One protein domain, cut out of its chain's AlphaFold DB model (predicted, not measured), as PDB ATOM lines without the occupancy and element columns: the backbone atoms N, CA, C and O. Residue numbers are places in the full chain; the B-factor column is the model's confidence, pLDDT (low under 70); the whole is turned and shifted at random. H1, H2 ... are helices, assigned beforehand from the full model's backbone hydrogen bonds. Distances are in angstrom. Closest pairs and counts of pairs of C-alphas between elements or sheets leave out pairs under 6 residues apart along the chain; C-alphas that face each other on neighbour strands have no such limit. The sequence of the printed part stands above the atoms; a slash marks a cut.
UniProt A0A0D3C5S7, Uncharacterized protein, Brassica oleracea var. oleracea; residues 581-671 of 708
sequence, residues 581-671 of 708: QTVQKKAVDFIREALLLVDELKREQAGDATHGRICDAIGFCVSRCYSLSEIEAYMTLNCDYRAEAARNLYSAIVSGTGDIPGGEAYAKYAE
ATOM      1  N   GLN A 581     160.391 205.539 145.971       87.12
ATOM      2  CA  GLN A 581     159.502 206.265 146.885       87.12
ATOM      3  C   GLN A 581     160.141 206.462 148.269       87.12
ATOM      4  O   GLN A 581     160.008 207.535 148.856       87.12
ATOM      5  N   THR A 582     160.880 205.467 148.770       90.50
ATOM      6  CA  THR A 582     161.625 205.545 150.035       90.50
ATOM      7  C   THR A 582     162.751 206.574 149.940       90.50
ATOM      8  O   THR A 582     162.843 207.453 150.797       90.50
ATOM      9  N   VAL A 583     163.538 206.543 148.855       88.50
ATOM     10  CA  VAL A 583     164.594 207.538 148.587       88.50
ATOM     11  C   VAL A 583     164.004 208.947 148.478       88.50
ATOM     12  O   VAL A 583     164.507 209.876 149.110       88.50
ATOM     13  N   GLN A 584     162.893 209.115 147.745       88.50
ATOM     14  CA  GLN A 584     162.206 210.407 147.652       88.50
ATOM     15  C   GLN A 584     161.702 210.900 149.017       88.50
ATOM     16  O   GLN A 584     161.825 212.090 149.303       88.50
ATOM     17  N   LYS A 585     161.159 210.019 149.869       91.38
ATOM     18  CA  LYS A 585     160.722 210.397 151.219       91.38
ATOM     19  C   LYS A 585     161.909 210.868 152.067       91.38
ATOM     20  O   LYS A 585     161.868 211.990 152.564       91.38
ATOM     21  N   LYS A 586     162.979 210.065 152.158       90.06
ATOM     22  CA  LYS A 586     164.217 210.417 152.883       90.06
ATOM     23  C   LYS A 586     164.777 211.773 152.436       90.06
ATOM     24  O   LYS A 586     165.131 212.589 153.279       90.06
ATOM     25  N   ALA A 587     164.803 212.037 151.129       87.94
ATOM     26  CA  ALA A 587     165.268 213.311 150.584       87.94
ATOM     27  C   ALA A 587     164.353 214.500 150.942       87.94
ATOM     28  O   ALA A 587     164.855 215.584 151.222       87.94
ATOM     29  N   VAL A 588     163.026 214.323 150.957       88.94
ATOM     30  CA  VAL A 588     162.067 215.380 151.344       88.94
ATOM     31  C   VAL A 588     162.129 215.694 152.839       88.94
ATOM     32  O   VAL A 588     162.033 216.862 153.213       88.94
ATOM     33  N   ASP A 589     162.301 214.679 153.685       88.56
ATOM     34  CA  ASP A 589     162.469 214.886 155.123       88.56
ATOM     35  C   ASP A 589     163.841 215.539 155.417       88.56
ATOM     36  O   ASP A 589     163.879 216.545 156.119       88.56
ATOM     37  N   PHE A 590     164.933 215.119 154.756       91.38
ATOM     38  CA  PHE A 590     166.235 215.816 154.812       91.38
ATOM     39  C   PHE A 590     166.151 217.290 154.380       91.38
ATOM     40  O   PHE A 590     166.714 218.151 155.046       91.38
ATOM     41  N   ILE A 591     165.429 217.610 153.296       90.44
ATOM     42  CA  ILE A 591     165.258 219.000 152.826       90.44
ATOM     43  C   ILE A 591     164.623 219.889 153.903       90.44
ATOM     44  O   ILE A 591     164.941 221.074 153.964       90.44
ATOM     45  N   ARG A 592     163.746 219.344 154.756       91.44
ATOM     46  CA  ARG A 592     163.143 220.102 155.860       91.44
ATOM     47  C   ARG A 592     164.185 220.453 156.918       91.44
ATOM     48  O   ARG A 592     164.333 221.627 157.239       91.44
ATOM     49  N   GLU A 593     164.933 219.463 157.391       89.88
ATOM     50  CA  GLU A 593     165.938 219.661 158.441       89.88
ATOM     51  C   GLU A 593     167.112 220.522 157.947       89.88
ATOM     52  O   GLU A 593     167.555 221.432 158.642       89.88
ATOM     53  N   ALA A 594     167.540 220.344 156.694       85.12
ATOM     54  CA  ALA A 594     168.538 221.199 156.052       85.12
ATOM     55  C   ALA A 594     168.094 222.673 155.951       85.12
ATOM     56  O   ALA A 594     168.923 223.571 156.085       85.12
ATOM     57  N   LEU A 595     166.799 222.947 155.741       91.19
ATOM     58  CA  LEU A 595     166.266 224.315 155.761       91.19
ATOM     59  C   LEU A 595     166.199 224.889 157.186       91.19
ATOM     60  O   LEU A 595     166.526 226.059 157.368       91.19
ATOM     61  N   LEU A 596     165.866 224.075 158.194       91.12
ATOM     62  CA  LEU A 596     165.902 224.495 159.601       91.12
ATOM     63  C   LEU A 596     167.330 224.840 160.060       91.12
ATOM     64  O   LEU A 596     167.520 225.865 160.713       91.12
ATOM     65  N   LEU A 597     168.337 224.060 159.649       87.56
ATOM     66  CA  LEU A 597     169.753 224.374 159.884       87.56
ATOM     67  C   LEU A 597     170.191 225.667 159.179       87.56
ATOM     68  O   LEU A 597     170.952 226.447 159.747       87.56
ATOM     69  N   VAL A 598     169.696 225.943 157.968       88.62
ATOM     70  CA  VAL A 598     169.957 227.219 157.275       88.62
ATOM     71  C   VAL A 598     169.346 228.403 158.037       88.62
ATOM     72  O   VAL A 598     170.020 229.422 158.193       88.62
ATOM     73  N   ASP A 599     168.127 228.269 158.568       91.44
ATOM     74  CA  ASP A 599     167.486 229.287 159.417       91.44
ATOM     75  C   ASP A 599     168.132 229.407 160.817       91.44
ATOM     76  O   ASP A 599     168.019 230.449 161.464       91.44
ATOM     77  N   GLU A 600     168.824 228.375 161.307       91.25
ATOM     78  CA  GLU A 600     169.654 228.425 162.522       91.25
ATOM     79  C   GLU A 600     170.961 229.182 162.280       91.25
ATOM     80  O   GLU A 600     171.193 230.211 162.915       91.25
ATOM     81  N   LEU A 601     171.741 228.777 161.275       85.56
ATOM     82  CA  LEU A 601     172.969 229.463 160.861       85.56
ATOM     83  C   LEU A 601     172.720 230.946 160.538       85.56
ATOM     84  O   LEU A 601     173.574 231.795 160.801       85.56
ATOM     85  N   LYS A 602     171.542 231.279 159.991       90.88
ATOM     86  CA  LYS A 602     171.121 232.660 159.718       90.88
ATOM     87  C   LYS A 602     170.806 233.461 160.990       90.88
ATOM     88  O   LYS A 602     171.006 234.675 160.997       90.88
ATOM     89  N   ARG A 603     170.330 232.808 162.058       90.44
ATOM     90  CA  ARG A 603     170.117 233.423 163.382       90.44
ATOM     91  C   ARG A 603     171.434 233.623 164.132       90.44
ATOM     92  O   ARG A 603     171.627 234.691 164.704       90.44
ATOM     93  N   GLU A 604     172.338 232.645 164.100       90.25
ATOM     94  CA  GLU A 604     173.634 232.720 164.794       90.25
ATOM     95  C   GLU A 604     174.500 233.893 164.311       90.25
ATOM     96  O   GLU A 604     175.100 234.593 165.125       90.25
ATOM     97  N   GLN A 605     174.523 234.157 163.001       87.81
ATOM     98  CA  GLN A 605     175.271 235.277 162.413       87.81
ATOM     99  C   GLN A 605     174.360 236.402 161.899       87.81
ATOM    100  O   GLN A 605     174.643 237.023 160.875       87.81
ATOM    101  N   ALA A 606     173.285 236.723 162.628       81.38
ATOM    102  CA  ALA A 606     172.326 237.774 162.259       81.38
ATOM    103  C   ALA A 606     172.927 239.197 162.094       81.38
ATOM    104  O   ALA A 606     172.219 240.116 161.682       81.38
ATOM    105  N   GLY A 607     174.215 239.392 162.406       87.50
ATOM    106  CA  GLY A 607     174.964 240.627 162.158       87.50
ATOM    107  C   GLY A 607     175.647 240.732 160.784       87.50
ATOM    108  O   GLY A 607     175.955 241.851 160.376       87.50
ATOM    109  N   ASP A 608     175.878 239.630 160.054       90.56
ATOM    110  CA  ASP A 608     176.528 239.680 158.732       90.56
ATOM    111  C   ASP A 608     175.525 239.568 157.572       90.56
ATOM    112  O   ASP A 608     174.947 238.517 157.274       90.56
ATOM    113  N   ALA A 609     175.381 240.675 156.842       88.50
ATOM    114  CA  ALA A 609     174.570 240.765 155.633       88.50
ATOM    115  C   ALA A 609     175.144 239.980 154.432       88.50
ATOM    116  O   ALA A 609     174.489 239.926 153.386       88.50
ATOM    117  N   THR A 610     176.346 239.409 154.546       86.81
ATOM    118  CA  THR A 610     176.963 238.503 153.563       86.81
ATOM    119  C   THR A 610     176.521 237.067 153.831       86.81
ATOM    120  O   THR A 610     175.867 236.467 152.978       86.81
ATOM    121  N   HIS A 611     176.765 236.556 155.043       86.00
ATOM    122  CA  HIS A 611     176.282 235.257 155.521       86.00
ATOM    123  C   HIS A 611     174.765 235.106 155.365       86.00
ATOM    124  O   HIS A 611     174.302 234.102 154.830       86.00
ATOM    125  N   GLY A 612     173.983 236.144 155.686       89.81
ATOM    126  CA  GLY A 612     172.530 236.132 155.466       89.81
ATOM    127  C   GLY A 612     172.116 235.845 154.012       89.81
ATOM    128  O   GLY A 612     171.178 235.079 153.788       89.81
ATOM    129  N   ARG A 613     172.845 236.384 153.019       88.06
ATOM    130  CA  ARG A 613     172.610 236.097 151.586       88.06
ATOM    131  C   ARG A 613     173.057 234.693 151.198       88.06
ATOM    132  O   ARG A 613     172.420 234.079 150.350       88.06
ATOM    133  N   ILE A 614     174.138 234.198 151.800       87.94
ATOM    134  CA  ILE A 614     174.655 232.844 151.574       87.94
ATOM    135  C   ILE A 614     173.634 231.811 152.072       87.94
ATOM    136  O   ILE A 614     173.282 230.903 151.321       87.94
ATOM    137  N   CYS A 615     173.072 232.006 153.270       88.06
ATOM    138  CA  CYS A 615     171.949 231.219 153.783       88.06
ATOM    139  C   CYS A 615     170.743 231.249 152.828       88.06
ATOM    140  O   CYS A 615     170.255 230.192 152.436       88.06
ATOM    141  N   ASP A 616     170.302 232.432 152.383       91.81
ATOM    142  CA  ASP A 616     169.151 232.556 151.471       91.81
ATOM    143  C   ASP A 616     169.389 231.889 150.102       91.81
ATOM    144  O   ASP A 616     168.505 231.209 149.570       91.81
ATOM    145  N   ALA A 617     170.593 232.023 149.542       90.31
ATOM    146  CA  ALA A 617     170.990 231.373 148.295       90.31
ATOM    147  C   ALA A 617     171.024 229.838 148.426       90.31
ATOM    148  O   ALA A 617     170.595 229.122 147.518       90.31
ATOM    149  N   ILE A 618     171.482 229.322 149.568       86.19
ATOM    150  CA  ILE A 618     171.556 227.883 149.834       86.19
ATOM    151  C   ILE A 618     170.172 227.297 150.131       86.19
ATOM    152  O   ILE A 618     169.827 226.265 149.556       86.19
ATOM    153  N   GLY A 619     169.326 227.974 150.913       89.75
ATOM    154  CA  GLY A 619     167.932 227.567 151.118       89.75
ATOM    155  C   GLY A 619     167.135 227.530 149.806       89.75
ATOM    156  O   GLY A 619     166.382 226.586 149.541       89.75
ATOM    157  N   PHE A 620     167.367 228.493 148.909       93.75
ATOM    158  CA  PHE A 620     166.820 228.476 147.548       93.75
ATOM    159  C   PHE A 620     167.295 227.260 146.728       93.75
ATOM    160  O   PHE A 620     166.490 226.621 146.048       93.75
ATOM    161  N   CYS A 621     168.579 226.908 146.806       91.00
ATOM    162  CA  CYS A 621     169.144 225.740 146.130       91.00
ATOM    163  C   CYS A 621     168.605 224.403 146.673       91.00
ATOM    164  O   CYS A 621     168.167 223.551 145.893       91.00
ATOM    165  N   VAL A 622     168.591 224.226 147.998       88.38
ATOM    166  CA  VAL A 622     168.124 223.001 148.677       88.38
ATOM    167  C   VAL A 622     166.624 222.790 148.451       88.38
ATOM    168  O   VAL A 622     166.210 221.708 148.033       88.38
ATOM    169  N   SER A 623     165.804 223.841 148.588       90.06
ATOM    170  CA  SER A 623     164.356 223.774 148.304       90.06
ATOM    171  C   SER A 623     164.017 223.432 146.843       90.06
ATOM    172  O   SER A 623     162.904 222.996 146.548       90.06
ATOM    173  N   ARG A 624     164.977 223.587 145.920       94.12
ATOM    174  CA  ARG A 624     164.869 223.184 144.508       94.12
ATOM    175  C   ARG A 624     165.601 221.887 144.170       94.12
ATOM    176  O   ARG A 624     165.586 221.483 143.005       94.12
ATOM    177  N   CYS A 625     166.208 221.224 145.153       93.81
ATOM    178  CA  CYS A 625     166.963 219.986 144.969       93.81
ATOM    179  C   CYS A 625     168.077 220.156 143.918       93.81
ATOM    180  O   CYS A 625     168.140 219.391 142.951       93.81
ATOM    181  N   TYR A 626     168.866 221.230 144.018       93.38
ATOM    182  CA  TYR A 626     170.034 221.454 143.156       93.38
ATOM    183  C   TYR A 626     171.157 220.474 143.529       93.38
ATOM    184  O   TYR A 626     171.412 220.244 144.714       93.38
ATOM    185  N   SER A 627     171.818 219.894 142.521       93.00
ATOM    186  CA  SER A 627     173.036 219.097 142.707       93.00
ATOM    187  C   SER A 627     174.199 219.990 143.146       93.00
ATOM    188  O   SER A 627     174.201 221.185 142.859       93.00
ATOM    189  N   LEU A 628     175.231 219.422 143.782       90.88
ATOM    190  CA  LEU A 628     176.417 220.179 144.215       90.88
ATOM    191  C   LEU A 628     177.005 221.056 143.089       90.88
ATOM    192  O   LEU A 628     177.296 222.226 143.308       90.88
ATOM    193  N   SER A 629     177.082 220.537 141.862       91.94
ATOM    194  CA  SER A 629     177.550 221.285 140.686       91.94
ATOM    195  C   SER A 629     176.638 222.454 140.275       91.94
ATOM    196  O   SER A 629     177.141 223.511 139.895       91.94
ATOM    197  N   GLU A 630     175.311 222.312 140.382       94.38
ATOM    198  CA  GLU A 630     174.368 223.427 140.189       94.38
ATOM    199  C   GLU A 630     174.492 224.469 141.312       94.38
ATOM    200  O   GLU A 630     174.350 225.664 141.052       94.38
ATOM    201  N   ILE A 631     174.785 224.040 142.544       91.75
ATOM    202  CA  ILE A 631     174.977 224.927 143.702       91.75
ATOM    203  C   ILE A 631     176.283 225.708 143.577       91.75
ATOM    204  O   ILE A 631     176.260 226.927 143.714       91.75
ATOM    205  N   GLU A 632     177.403 225.061 143.250       91.62
ATOM    206  CA  GLU A 632     178.677 225.744 142.995       91.62
ATOM    207  C   GLU A 632     178.535 226.799 141.891       91.62
ATOM    208  O   GLU A 632     178.955 227.944 142.074       91.62
ATOM    209  N   ALA A 633     177.881 226.451 140.776       93.00
ATOM    210  CA  ALA A 633     177.607 227.389 139.691       93.00
ATOM    211  C   ALA A 633     176.702 228.551 140.141       93.00
ATOM    212  O   ALA A 633     176.984 229.709 139.830       93.00
ATOM    213  N   TYR A 634     175.644 228.272 140.910       92.75
ATOM    214  CA  TYR A 634     174.725 229.295 141.413       92.75
ATOM    215  C   TYR A 634     175.392 230.244 142.421       92.75
ATOM    216  O   TYR A 634     175.228 231.460 142.309       92.75
ATOM    217  N   MET A 635     176.178 229.721 143.364       90.44
ATOM    218  CA  MET A 635     176.897 230.517 144.366       90.44
ATOM    219  C   MET A 635     177.989 231.377 143.722       90.44
ATOM    220  O   MET A 635     178.084 232.566 144.028       90.44
ATOM    221  N   THR A 636     178.746 230.818 142.770       91.00
ATOM    222  CA  THR A 636     179.758 231.564 142.003       91.00
ATOM    223  C   THR A 636     179.116 232.701 141.197       91.00
ATOM    224  O   THR A 636     179.642 233.808 141.169       91.00
ATOM    225  N   LEU A 637     177.952 232.462 140.578       93.50
ATOM    226  CA  LEU A 637     177.271 233.448 139.732       93.50
ATOM    227  C   LEU A 637     176.557 234.565 140.518       93.50
ATOM    228  O   LEU A 637     176.472 235.685 140.019       93.50
ATOM    229  N   ASN A 638     176.002 234.272 141.701       90.62
ATOM    230  CA  ASN A 638     175.103 235.196 142.413       90.62
ATOM    231  C   ASN A 638     175.685 235.792 143.705       90.62
ATOM    232  O   ASN A 638     175.168 236.806 144.170       90.62
ATOM    233  N   CYS A 639     176.716 235.180 144.301       84.75
ATOM    234  CA  CYS A 639     177.244 235.579 145.615       84.75
ATOM    235  C   CYS A 639     178.710 236.051 145.595       84.75
ATOM    236  O   CYS A 639     179.219 236.398 146.656       84.75
ATOM    237  N   ASP A 640     179.382 236.036 144.433       85.56
ATOM    238  CA  ASP A 640     180.833 236.294 144.280       85.56
ATOM    239  C   ASP A 640     181.689 235.486 145.282       85.56
ATOM    240  O   ASP A 640     182.657 235.954 145.885       85.56
ATOM    241  N   TYR A 641     181.255 234.247 145.533       84.81
ATOM    242  CA  TYR A 641     181.733 233.420 146.635       84.81
ATOM    243  C   TYR A 641     182.618 232.286 146.120       84.81
ATOM    244  O   TYR A 641     182.304 231.646 145.115       84.81
ATOM    245  N   ARG A 642     183.726 231.997 146.817       86.50
ATOM    246  CA  ARG A 642     184.637 230.911 146.421       86.50
ATOM    247  C   ARG A 642     183.897 229.572 146.437       86.50
ATOM    248  O   ARG A 642     183.364 229.174 147.472       86.50
ATOM    249  N   ALA A 643     183.943 228.844 145.319       81.94
ATOM    250  CA  ALA A 643     183.294 227.537 145.173       81.94
ATOM    251  C   ALA A 643     183.702 226.532 146.270       81.94
ATOM    252  O   ALA A 643     182.884 225.737 146.712       81.94
ATOM    253  N   GLU A 644     184.935 226.614 146.775       85.62
ATOM    254  CA  GLU A 644     185.424 225.836 147.920       85.62
ATOM    255  C   GLU A 644     184.628 226.089 149.214       85.62
ATOM    256  O   GLU A 644     184.244 225.144 149.897       85.62
ATOM    257  N   ALA A 645     184.289 227.341 149.527       82.44
ATOM    258  CA  ALA A 645     183.468 227.659 150.693       82.44
ATOM    259  C   ALA A 645     182.001 227.230 150.491       82.44
ATOM    260  O   ALA A 645     181.354 226.781 151.436       82.44
ATOM    261  N   ALA A 646     181.497 227.269 149.250       81.75
ATOM    262  CA  ALA A 646     180.197 226.686 148.903       81.75
ATOM    263  C   ALA A 646     180.187 225.149 149.042       81.75
ATOM    264  O   ALA A 646     179.225 224.602 149.578       81.75
ATOM    265  N   ARG A 647     181.263 224.450 148.639       86.56
ATOM    266  CA  ARG A 647     181.451 223.005 148.882       86.56
ATOM    267  C   ARG A 647     181.491 222.686 150.364       86.56
ATOM    268  O   ARG A 647     180.806 221.766 150.788       86.56
ATOM    269  N   ASN A 648     182.257 223.443 151.149       86.75
ATOM    270  CA  ASN A 648     182.397 223.203 152.582       86.75
ATOM    271  C   ASN A 648     181.057 223.387 153.307       86.75
ATOM    272  O   ASN A 648     180.703 222.553 154.134       86.75
ATOM    273  N   LEU A 649     180.270 224.405 152.943       82.88
ATOM    274  CA  LEU A 649     178.949 224.635 153.534       82.88
ATOM    275  C   LEU A 649     177.884 223.641 153.028       82.88
ATOM    276  O   LEU A 649     177.074 223.171 153.819       82.88
ATOM    277  N   TYR A 650     177.916 223.232 151.754       85.12
ATOM    278  CA  TYR A 650     177.076 222.128 151.266       85.12
ATOM    279  C   TYR A 650     177.427 220.802 151.955       85.12
ATOM    280  O   TYR A 650     176.535 220.077 152.388       85.12
ATOM    281  N   SER A 651     178.720 220.503 152.110       87.06
ATOM    282  CA  SER A 651     179.216 219.332 152.834       87.06
ATOM    283  C   SER A 651     178.765 219.364 154.293       87.06
ATOM    284  O   SER A 651     178.224 218.376 154.782       87.06
ATOM    285  N   ALA A 652     178.872 220.513 154.966       84.31
ATOM    286  CA  ALA A 652     178.371 220.702 156.324       84.31
ATOM    287  C   ALA A 652     176.846 220.517 156.429       84.31
ATOM    288  O   ALA A 652     176.376 220.007 157.435       84.31
ATOM    289  N   ILE A 653     176.065 220.843 155.396       80.50
ATOM    290  CA  ILE A 653     174.615 220.578 155.376       80.50
ATOM    291  C   ILE A 653     174.308 219.096 155.097       80.50
ATOM    292  O   ILE A 653     173.369 218.549 155.664       80.50
ATOM    293  N   VAL A 654     175.099 218.424 154.257       81.88
ATOM    294  CA  VAL A 654     174.919 217.000 153.902       81.88
ATOM    295  C   VAL A 654     175.489 216.034 154.952       81.88
ATOM    296  O   VAL A 654     175.049 214.887 155.010       81.88
ATOM    297  N   SER A 655     176.429 216.480 155.791       82.31
ATOM    298  CA  SER A 655     177.037 215.686 156.876       82.31
ATOM    299  C   SER A 655     176.654 216.148 158.289       82.31
ATOM    300  O   SER A 655     176.621 215.329 159.200       82.31
ATOM    301  N   GLY A 656     176.332 217.432 158.483       65.50
ATOM    302  CA  GLY A 656     175.988 218.024 159.781       65.50
ATOM    303  C   GLY A 656     174.540 217.815 160.226       65.50
ATOM    304  O   GLY A 656     174.216 218.113 161.374       65.50
ATOM    305  N   THR A 657     173.674 217.241 159.382       60.69
ATOM    306  CA  THR A 657     172.425 216.604 159.832       60.69
ATOM    307  C   THR A 657     172.758 215.299 160.566       60.69
ATOM    308  O   THR A 657     172.565 214.208 160.022       60.69
ATOM    309  N   GLY A 658     173.324 215.418 161.771       54.47
ATOM    310  CA  GLY A 658     173.788 214.292 162.584       54.47
ATOM    311  C   GLY A 658     172.720 213.207 162.734       54.47
ATOM    312  O   GLY A 658     171.541 213.510 162.898       54.47
ATOM    313  N   ASP A 659     173.142 211.949 162.616       55.66
ATOM    314  CA  ASP A 659     172.323 210.729 162.687       55.66
ATOM    315  C   ASP A 659     171.149 210.610 161.687       55.66
ATOM    316  O   ASP A 659     170.465 209.586 161.664       55.66
ATOM    317  N   ILE A 660     170.932 211.584 160.793       57.69
ATOM    318  CA  ILE A 660     169.918 211.503 159.733       57.69
ATOM    319  C   ILE A 660     170.544 210.854 158.483       57.69
ATOM    320  O   ILE A 660     171.329 211.509 157.790       57.69
ATOM    321  N   PRO A 661     170.155 209.621 158.080       69.75
ATOM    322  CA  PRO A 661     170.664 208.942 156.876       69.75
ATOM    323  C   PRO A 661     170.043 209.507 155.577       69.75
ATOM    324  O   PRO A 661     169.641 208.776 154.669       69.75
ATOM    325  N   GLY A 662     169.892 210.831 155.521       82.00
ATOM    326  CA  GLY A 662     169.213 211.582 154.472       82.00
ATOM    327  C   GLY A 662     170.155 212.282 153.496       82.00
ATOM    328  O   GLY A 662     169.755 212.487 152.355       82.00
ATOM    329  N   GLY A 663     171.397 212.594 153.886       86.06
ATOM    330  CA  GLY A 663     172.344 213.336 153.041       86.06
ATOM    331  C   GLY A 663     172.660 212.639 151.711       86.06
ATOM    332  O   GLY A 663     172.557 213.243 150.642       86.06
ATOM    333  N   GLU A 664     172.948 211.334 151.746       88.00
ATOM    334  CA  GLU A 664     173.180 210.531 150.535       88.00
ATOM    335  C   GLU A 664     171.894 210.359 149.699       88.00
ATOM    336  O   GLU A 664     171.923 210.423 148.467       88.00
ATOM    337  N   ALA A 665     170.740 210.199 150.359       88.38
ATOM    338  CA  ALA A 665     169.442 210.116 149.688       88.38
ATOM    339  C   ALA A 665     169.082 211.437 148.984       88.38
ATOM    340  O   ALA A 665     168.585 211.415 147.857       88.38
ATOM    341  N   TYR A 666     169.388 212.581 149.605       91.00
ATOM    342  CA  TYR A 666     169.265 213.900 148.994       91.00
ATOM    343  C   TYR A 666     170.219 214.061 147.813       91.00
ATOM    344  O   TYR A 666     169.766 214.505 146.763       91.00
ATOM    345  N   ALA A 667     171.490 213.657 147.924       90.19
ATOM    346  CA  ALA A 667     172.439 213.735 146.812       90.19
ATOM    347  C   ALA A 667     171.926 212.969 145.575       90.19
ATOM    348  O   ALA A 667     171.770 213.557 144.502       90.19
ATOM    349  N   LYS A 668     171.528 211.699 145.750       92.62
ATOM    350  CA  LYS A 668     170.918 210.871 144.689       92.62
ATOM    351  C   LYS A 668     169.631 211.499 144.132       92.62
ATOM    352  O   LYS A 668     169.400 211.506 142.922       92.62
ATOM    353  N   TYR A 669     168.784 212.065 144.993       92.12
ATOM    354  CA  TYR A 669     167.541 212.719 144.574       92.12
ATOM    355  C   TYR A 669     167.782 214.042 143.822       92.12
ATOM    356  O   TYR A 669     167.075 214.339 142.854       92.12
ATOM    357  N   ALA A 670     168.797 214.814 144.216       92.50
ATOM    358  CA  ALA A 670     169.201 216.066 143.588       92.50
ATOM    359  C   ALA A 670     169.789 215.832 142.190       92.50
ATOM    360  O   ALA A 670     169.418 216.545 141.260       92.50
ATOM    361  N   GLU A 671     170.598 214.788 141.991       94.12
ATOM    362  CA  GLU A 671     171.057 214.365 140.657       94.12
ATOM    363  C   GLU A 671     169.890 213.962 139.746       94.12
ATOM    364  O   GLU A 671     169.794 214.425 138.606       94.12
TER     365      GLU A 671
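Overview. This is residues 581 to 671 of the 708 residues of an uncharacterized protein of Brassica oleracea var. oleracea (UniProt A0A0D3C5S7). A long helix, H1, makes the length of the domain; H2 folds back beside its residues 591 to 602, and H3 turns back again beside H2, a zigzag of three helices. H4 crosses one side of this zigzag, from H3 to H1, and the short H5 crosses H1 near its first residues. The printed part has 91 residues with five named helices, in the order H1, H2, H3, H4, H5, and no named strand; the class is all helix. The whole is compact, with a radius of gyration of the C-alphas of 12.5 A, and only just elongated, with spans of 38 by 25 by 18 A.

Along the chain. H1, residues 581 to 604, is the longest helix, 34.9 A from C-alpha 581 at (159.502, 206.265, 146.885) to C-alpha 604 at (173.634, 232.720, 164.794). H2, residues 611 to 623, measures 18.1 A. H3, residues 628 to 639, measures 15.5 A. H4, residues 643 to 655, measures 17.8 A. H5, residues 663 to 671, measures 12.5 A and ends with C-alpha 671 at (171.057, 214.365, 140.657).

Arrangement. H1 and H4 are the hubs, touching three other helices each. H1 and H2 form a helical hairpin, opposite ways at a shallow tilt of 11 degrees; their closest C-alphas, of Lys 602 and Gly 612, are 5.7 A apart. With residues 583 to 591 alone H1 touches H5, about perpendicular at 73 degrees, only just beyond steep; their closest C-alphas, of Ala 587 and Tyr 666, are 4.3 A apart. H1 and H4 only just touch, with 3 pairs of C-alphas within 8 A, at a steep tilt of 63 degrees; the closest are those of Ala 594 and Ile 653, 6.1 A apart. H2 and H3 form a second helical hairpin, at a tilt of 38 degrees, only just steep; their closest C-alphas, of Cys 621 and Ile 631, are 6.4 A apart. H3 touches H4 at a steep tilt of 51 degrees, opposite ways, with the C-alphas of Glu 632 and Ala 643 closest at 5.4 A. H4 and H5 touch only at the corner by their link, with the C-alphas of Val 654 and Gly 663 closest at 4.6 A. H2 and H4 are near each other, with 9 pairs of C-alphas within 10 A, and so are H3 and H5, with 6; H1 and H3 are apart, as are H2 and H5. In H1, H2, H3, H4 and H5 every O i to N i+4 pair is within hydrogen-bond range.

Size, cuts and confidence. The two C-alphas farthest apart, of Gln 581 and Gly 607, are 40.7 A apart. The printed part has no cut. The links from H2 to H3 and from H3 to H4 are tight, those from H1 to H2 and from H4 to H5 are short, and no link is long. The mean pLDDT of the printed part is 86.9, and residues 656 to 661 are under 70.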